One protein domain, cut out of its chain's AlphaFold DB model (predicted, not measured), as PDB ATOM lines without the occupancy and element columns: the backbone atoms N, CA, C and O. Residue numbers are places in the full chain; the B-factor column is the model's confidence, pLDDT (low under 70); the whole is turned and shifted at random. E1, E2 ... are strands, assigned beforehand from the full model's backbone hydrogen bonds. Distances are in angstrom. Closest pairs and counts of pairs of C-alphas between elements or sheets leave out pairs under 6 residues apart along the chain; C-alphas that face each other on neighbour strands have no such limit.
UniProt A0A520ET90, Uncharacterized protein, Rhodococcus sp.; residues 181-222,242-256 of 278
ATOM      1  N   PHE A 181     162.160 125.985 181.179       92.38
ATOM      2  CA  PHE A 181     162.240 125.197 179.957       92.38
ATOM      3  C   PHE A 181     163.565 124.429 179.908       92.38
ATOM      4  O   PHE A 181     164.618 124.976 180.239       92.38
ATOM      5  N   SER A 182     163.484 123.169 179.485       91.62
ATOM      6  CA  SER A 182     164.629 122.369 179.059       91.62
ATOM      7  C   SER A 182     164.434 122.029 177.583       91.62
ATOM      8  O   SER A 182     163.428 121.412 177.230       91.62
ATOM      9  N   TYR A 183     165.361 122.458 176.736       91.88
ATOM     10  CA  TYR A 183     165.370 122.222 175.298       91.88
ATOM     11  C   TYR A 183     166.102 120.919 174.973       91.88
ATOM     12  O   TYR A 183     167.006 120.501 175.699       91.88
ATOM     13  N   LEU A 184     165.652 120.256 173.908       92.56
ATOM     14  CA  LEU A 184     166.248 119.028 173.391       92.56
ATOM     15  C   LEU A 184     167.359 119.404 172.412       92.56
ATOM     16  O   LEU A 184     167.092 120.204 171.516       92.56
ATOM     17  N   HIS A 185     168.537 118.804 172.568       91.38
ATOM     18  CA  HIS A 185     169.677 119.025 171.682       91.38
ATOM     19  C   HIS A 185     170.277 117.713 171.185       91.38
ATOM     20  O   HIS A 185     170.408 116.762 171.965       91.38
ATOM     21  N   SER A 186     170.666 117.666 169.909       89.88
ATOM     22  CA  SER A 186     171.388 116.534 169.312       89.88
ATOM     23  C   SER A 186     172.058 116.908 167.986       89.88
ATOM     24  O   SER A 186     171.625 117.818 167.286       89.88
ATOM     25  N   GLU A 187     173.084 116.149 167.600       89.25
ATOM     26  CA  GLU A 187     173.678 116.183 166.259       89.25
ATOM     27  C   GLU A 187     173.137 115.050 165.354       89.25
ATOM     28  O   GLU A 187     173.781 114.646 164.386       89.25
ATOM     29  N   GLY A 188     171.925 114.551 165.633       89.31
ATOM     30  CA  GLY A 188     171.252 113.483 164.877       89.31
ATOM     31  C   GLY A 188     171.572 112.066 165.372       89.31
ATOM     32  O   GLY A 188     171.378 111.087 164.641       89.31
ATOM     33  N   ASP A 189     172.089 111.957 166.593       90.75
ATOM     34  CA  ASP A 189     172.625 110.746 167.205       90.75
ATOM     35  C   ASP A 189     172.072 110.472 168.620       90.75
ATOM     36  O   ASP A 189     172.647 109.682 169.369       90.75
ATOM     37  N   ALA A 190     170.919 111.036 168.997       91.12
ATOM     38  CA  ALA A 190     170.299 110.807 170.308       91.12
ATOM     39  C   ALA A 190     169.694 109.399 170.479       91.12
ATOM     40  O   ALA A 190     168.996 109.128 171.458       91.12
ATOM     41  N   ASN A 191     169.900 108.480 169.530       89.06
ATOM     42  CA  ASN A 191     169.392 107.117 169.633       89.06
ATOM     43  C   ASN A 191     170.084 106.345 170.771       89.06
ATOM     44  O   ASN A 191     171.307 106.246 170.803       89.06
ATOM     45  N   SER A 192     169.287 105.661 171.602       83.56
ATOM     46  CA  SER A 192     169.725 104.823 172.737       83.56
ATOM     47  C   SER A 192     170.436 105.578 173.874       83.56
ATOM     48  O   SER A 192     170.717 106.762 173.762       83.56
ATOM     49  N   ALA A 193     170.697 104.902 175.003       83.44
ATOM     50  CA  ALA A 193     171.324 105.523 176.186       83.44
ATOM     51  C   ALA A 193     172.718 106.107 175.923       83.44
ATOM     52  O   ALA A 193     173.104 107.043 176.617       83.44
ATOM     53  N   ASP A 194     173.443 105.536 174.961       84.75
ATOM     54  CA  ASP A 194     174.822 105.904 174.634       84.75
ATOM     55  C   ASP A 194     174.903 106.993 173.544       84.75
ATOM     56  O   ASP A 194     175.995 107.319 173.087       84.75
ATOM     57  N   GLY A 195     173.756 107.529 173.103       86.00
ATOM     58  CA  GLY A 195     173.671 108.597 172.105       86.00
ATOM     59  C   GLY A 195     174.018 109.990 172.645       86.00
ATOM     60  O   GLY A 195     174.064 110.212 173.856       86.00
ATOM     61  N   GLY A 196     174.212 110.949 171.735       88.81
ATOM     62  CA  GLY A 196     174.647 112.326 172.021       88.81
ATOM     63  C   GLY A 196     173.550 113.299 172.474       88.81
ATOM     64  O   GLY A 196     173.785 114.503 172.558       88.81
ATOM     65  N   GLY A 197     172.341 112.812 172.765       90.81
ATOM     66  CA  GLY A 197     171.202 113.655 173.125       90.81
ATOM     67  C   GLY A 197     171.378 114.357 174.475       90.81
ATOM     68  O   GLY A 197     171.632 113.716 175.501       90.81
ATOM     69  N   THR A 198     171.168 115.674 174.514       91.19
ATOM     70  CA  THR A 198     171.298 116.473 175.741       91.19
ATOM     71  C   THR A 198     170.077 117.343 176.040       91.19
ATOM     72  O   THR A 198     169.289 117.690 175.162       91.19
ATOM     73  N   LEU A 199     169.889 117.654 177.326       91.50
ATOM     74  CA  LEU A 199     168.902 118.621 177.806       91.50
ATOM     75  C   LEU A 199     169.615 119.870 178.325       91.50
ATOM     76  O   LEU A 199     170.346 119.779 179.316       91.50
ATOM     77  N   ASP A 200     169.332 121.025 177.725       89.19
ATOM     78  CA  ASP A 200     169.900 122.320 178.124       89.19
ATOM     79  C   ASP A 200     168.805 123.357 178.426       89.19
ATOM     80  O   ASP A 200     167.640 123.177 178.083       89.19
ATOM     81  N   ARG A 201     169.147 124.442 179.127       89.94
ATOM     82  CA  ARG A 201     168.222 125.556 179.412       89.94
ATOM     83  C   ARG A 201     168.208 126.607 178.312       89.94
ATOM     84  O   ARG A 201     167.274 127.406 178.256       89.94
ATOM     85  N   ASN A 202     169.242 126.640 177.489       88.88
ATOM     86  CA  ASN A 202     169.352 127.555 176.374       88.88
ATOM     87  C   ASN A 202     168.677 126.936 175.163       88.88
ATOM     88  O   ASN A 202     168.788 125.743 174.912       88.88
ATOM     89  N   ARG A 203     167.958 127.758 174.410       88.38
ATOM     90  CA  ARG A 203     167.470 127.341 173.103       88.38
ATOM     91  C   ARG A 203     168.661 127.298 172.147       88.38
ATOM     92  O   ARG A 203     169.535 128.153 172.244       88.38
ATOM     93  N   SER A 204     168.678 126.341 171.224       80.62
ATOM     94  CA  SER A 204     169.679 126.355 170.159       80.62
ATOM     95  C   SER A 204     169.435 127.532 169.217       80.62
ATOM     96  O   SER A 204     168.310 127.729 168.746       80.62
ATOM     97  N   ASP A 205     170.493 128.291 168.941       71.12
ATOM     98  CA  ASP A 205     170.502 129.348 167.925       71.12
ATOM     99  C   ASP A 205     170.893 128.805 166.539       71.12
ATOM    100  O   ASP A 205     170.823 129.525 165.540       71.12
ATOM    101  N   SER A 206     171.306 127.534 166.457       73.38
ATOM    102  CA  SER A 206     171.731 126.871 165.227       73.38
ATOM    103  C   SER A 206     170.720 125.822 164.755       73.38
ATOM    104  O   SER A 206     169.880 125.316 165.501       73.38
ATOM    105  N   HIS A 207     170.793 125.500 163.462       79.00
ATOM    106  CA  HIS A 207     170.065 124.373 162.893       79.00
ATOM    107  C   HIS A 207     170.776 123.070 163.262       79.00
ATOM    108  O   HIS A 207     171.683 122.626 162.561       79.00
ATOM    109  N   GLU A 208     170.359 122.480 164.374       87.19
ATOM    110  CA  GLU A 208     170.752 121.130 164.770       87.19
ATOM    111  C   GLU A 208     170.148 120.070 163.842       87.19
ATOM    112  O   GLU A 208     169.081 120.261 163.245       87.19
ATOM    113  N   LEU A 209     170.857 118.949 163.694       88.56
ATOM    114  CA  LEU A 209     170.394 117.843 162.863       88.56
ATOM    115  C   LEU A 209     169.241 117.110 163.562       88.56
ATOM    116  O   LEU A 209     169.322 116.828 164.757       88.56
ATOM    117  N   PRO A 210     168.163 116.765 162.838       89.94
ATOM    118  CA  PRO A 210     167.048 116.047 163.430       89.94
ATOM    119  C   PRO A 210     167.411 114.587 163.716       89.94
ATOM    120  O   PRO A 210     167.965 113.883 162.869       89.94
ATOM    121  N   ASP A 211     166.986 114.094 164.874       92.06
ATOM    122  CA  ASP A 211     167.026 112.672 165.192       92.06
ATOM    123  C   ASP A 211     165.957 111.871 164.441       92.06
ATOM    124  O   ASP A 211     164.822 112.312 164.252       92.06
ATOM    125  N   THR A 212     166.290 110.632 164.071       91.38
ATOM    126  CA  THR A 212     165.345 109.682 163.463       91.38
ATOM    127  C   THR A 212     165.240 108.415 164.304       91.38
ATOM    128  O   THR A 212     166.244 107.869 164.764       91.38
ATOM    129  N   TYR A 213     164.023 107.898 164.469       88.25
ATOM    130  CA  TYR A 213     163.770 106.605 165.099       88.25
ATOM    131  C   TYR A 213     162.852 105.740 164.230       88.25
ATOM    132  O   TYR A 213     162.109 106.241 163.388       88.25
ATOM    133  N   VAL A 214     162.917 104.427 164.436       88.56
ATOM    134  CA  VAL A 214     162.075 103.434 163.764       88.56
ATOM    135  C   VAL A 214     160.982 102.989 164.726       88.56
ATOM    136  O   VAL A 214     161.271 102.488 165.813       88.56
ATOM    137  N   TYR A 215     159.729 103.155 164.307       86.50
ATOM    138  CA  TYR A 215     158.564 102.614 164.997       86.50
ATOM    139  C   TYR A 215     158.063 101.369 164.264       86.50
ATOM    140  O   TYR A 215     157.626 101.457 163.118       86.50
ATOM    141  N   ASP A 216     158.129 100.225 164.941       84.94
ATOM    142  CA  ASP A 216     157.591  98.953 164.466       84.94
ATOM    143  C   ASP A 216     156.376  98.568 165.323       84.94
ATOM    144  O   ASP A 216     156.482  98.435 166.544       84.94
ATOM    145  N   GLN A 217     155.215  98.410 164.685       81.25
ATOM    146  CA  GLN A 217     153.975  98.021 165.361       81.25
ATOM    147  C   GLN A 217     154.016  96.576 165.870       81.25
ATOM    148  O   GLN A 217     153.396  96.280 166.891       81.25
ATOM    149  N   GLU A 218     154.775  95.699 165.205       81.19
ATOM    150  CA  GLU A 218     154.975  94.308 165.621       81.19
ATOM    151  C   GLU A 218     155.990  94.201 166.762       81.19
ATOM    152  O   GLU A 218     156.058  93.194 167.472       81.19
ATOM    153  N   GLU A 219     156.751  95.261 167.023       78.25
ATOM    154  CA  GLU A 219     157.692  95.316 168.130       78.25
ATOM    155  C   GLU A 219     157.607  96.654 168.881       78.25
ATOM    156  O   GLU A 219     158.569  97.431 168.896       78.25
ATOM    157  N   PRO A 220     156.458  96.927 169.535       77.31
ATOM    158  CA  PRO A 220     156.233  98.190 170.211       77.31
ATOM    159  C   PRO A 220     157.170  98.333 171.414       77.31
ATOM    160  O   PRO A 220     157.511  97.359 172.095       77.31
ATOM    161  N   GLY A 221     157.542  99.578 171.718       71.88
ATOM    162  CA  GLY A 221     158.342  99.895 172.894       71.88
ATOM    163  C   GLY A 221     157.697  99.348 174.180       71.88
ATOM    164  O   GLY A 221     156.490  99.508 174.384       71.88
ATOM    165  N   PRO A 222     158.463  98.693 175.071       66.12
ATOM    166  CA  PRO A 222     157.900  98.105 176.278       66.12
ATOM    167  C   PRO A 222     157.381  99.197 177.217       66.12
ATOM    168  O   PRO A 222     158.120 100.110 177.583       66.12
ATOM    169  N   PRO A 242     166.023 100.975 176.141       55.53
ATOM    170  CA  PRO A 242     165.810 100.475 174.788       55.53
ATOM    171  C   PRO A 242     167.091 100.696 173.977       55.53
ATOM    172  O   PRO A 242     167.632 101.801 173.959       55.53
ATOM    173  N   THR A 243     167.605  99.636 173.364       56.69
ATOM    174  CA  THR A 243     168.819  99.682 172.549       56.69
ATOM    175  C   THR A 243     168.469  99.945 171.082       56.69
ATOM    176  O   THR A 243     167.395  99.573 170.603       56.69
ATOM    177  N   GLY A 244     169.378 100.601 170.357       64.31
ATOM    178  CA  GLY A 244     169.229 100.892 168.928       64.31
ATOM    179  C   GLY A 244     168.334 102.097 168.602       64.31
ATOM    180  O   GLY A 244     167.996 102.907 169.463       64.31
ATOM    181  N   ARG A 245     167.931 102.216 167.330       72.81
ATOM    182  CA  ARG A 245     167.212 103.384 166.770       72.81
ATOM    183  C   ARG A 245     165.722 103.451 167.139       72.81
ATOM    184  O   ARG A 245     164.914 103.913 166.344       72.81
ATOM    185  N   ARG A 246     165.329 102.937 168.304       75.44
ATOM    186  CA  ARG A 246     163.918 102.774 168.720       75.44
ATOM    187  C   ARG A 246     163.485 103.740 169.816       75.44
ATOM    188  O   ARG A 246     162.296 103.899 170.062       75.44
ATOM    189  N   ALA A 247     164.450 104.365 170.479       80.88
ATOM    190  CA  ALA A 247     164.215 105.392 171.475       80.88
ATOM    191  C   ALA A 247     165.281 106.474 171.342       80.88
ATOM    192  O   ALA A 247     166.438 106.169 171.043       80.88
ATOM    193  N   LEU A 248     164.871 107.714 171.584       85.44
ATOM    194  CA  LEU A 248     165.776 108.837 171.771       85.44
ATOM    195  C   LEU A 248     166.002 109.022 173.272       85.44
ATOM    196  O   LEU A 248     165.044 108.961 174.050       85.44
ATOM    197  N   HIS A 249     167.250 109.202 173.682       87.44
ATOM    198  CA  HIS A 249     167.631 109.429 175.066       87.44
ATOM    199  C   HIS A 249     168.325 110.782 175.175       87.44
ATOM    200  O   HIS A 249     169.274 111.049 174.446       87.44
ATOM    201  N   LEU A 250     167.849 111.627 176.091       87.38
ATOM    202  CA  LEU A 250     168.452 112.925 176.358       87.38
ATOM    203  C   LEU A 250     168.710 113.068 177.852       87.38
ATOM    204  O   LEU A 250     167.808 112.865 178.671       87.38
ATOM    205  N   GLY A 251     169.946 113.405 178.203       84.94
ATOM    206  CA  GLY A 251     170.371 113.630 179.580       84.94
ATOM    207  C   GLY A 251     170.817 115.068 179.797       84.94
ATOM    208  O   GLY A 251     171.408 115.686 178.918       84.94
ATOM    209  N   SER A 252     170.571 115.616 180.985       84.75
ATOM    210  CA  SER A 252     171.332 116.791 181.409       84.75
ATOM    211  C   SER A 252     172.734 116.359 181.835       84.75
ATOM    212  O   SER A 252     172.942 115.208 182.241       84.75
ATOM    213  N   ALA A 253     173.675 117.302 181.859       78.56
ATOM    214  CA  ALA A 253     174.912 117.111 182.608       78.56
ATOM    215  C   ALA A 253     174.609 116.680 184.056       78.56
ATOM    216  O   ALA A 253     173.520 116.945 184.593       78.56
ATOM    217  N   ARG A 254     175.569 115.996 184.694       74.75
ATOM    218  CA  ARG A 254     175.449 115.646 186.113       74.75
ATOM    219  C   ARG A 254     175.178 116.918 186.908       74.75
ATOM    220  O   ARG A 254     175.865 117.921 186.762       74.75
ATOM    221  N   VAL A 255     174.136 116.861 187.724       70.31
ATOM    222  CA  VAL A 255     173.792 117.948 188.630       70.31
ATOM    223  C   VAL A 255     174.714 117.815 189.837       70.31
ATOM    224  O   VAL A 255     174.499 116.924 190.657       70.31
ATOM    225  N   ASP A 256     175.747 118.654 189.915       56.06
ATOM    226  CA  ASP A 256     176.615 118.734 191.095       56.06
ATOM    227  C   ASP A 256     175.816 119.180 192.333       56.06
ATOM    228  O   ASP A 256     174.812 119.895 192.221       56.06
TER     229      ASP A 256
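This is residues 181 to 222 and 242 to 256 of the 278 residues of an uncharacterized protein of Rhodococcus sp. (UniProt A0A520ET90). This model has little regular structure: a small two-strand hairpin, E1 and E2, with a wide loop, and long unnamed stretches that run away from it and back. Residues 201 to 222 sweep to the far end of the longest axis, and residues 242 to 256 return past the hairpin. The printed part has 57 residues, no named helix and strands E1 then E2, all strand by class but with only 6 residues in named elements. It is only just loose, close to compact, with a radius of gyration of the C-alphas of 12.6 A and spans of 38 by 29 by 19 A.

Look first at E1, residues 183 to 185, and E2, residues 198 to 200, a hairpin of antiparallel neighbours at 143 degrees. C-alphas 184 and 199 face each other at 5.2 A; N 183 and O 200, 2.7 A apart, are within hydrogen-bond range.

Find C-alpha 183 at (165.370, 122.222, 175.298), where E1 begins; E2 ends at C-alpha 200, (169.900, 122.320, 178.124). Each measures 6.5 A.

The C-alphas farthest apart, of Glu 218 and Asp 256, are 41.4 A apart. Residues 223 to 241 are not printed; C-alphas 222 and 242 are 8.4 A apart across the cut. The link E1 to E2 is long, with 12 residues. Look for pLDDT under 70 at residues 222, 242 to 244 and 256.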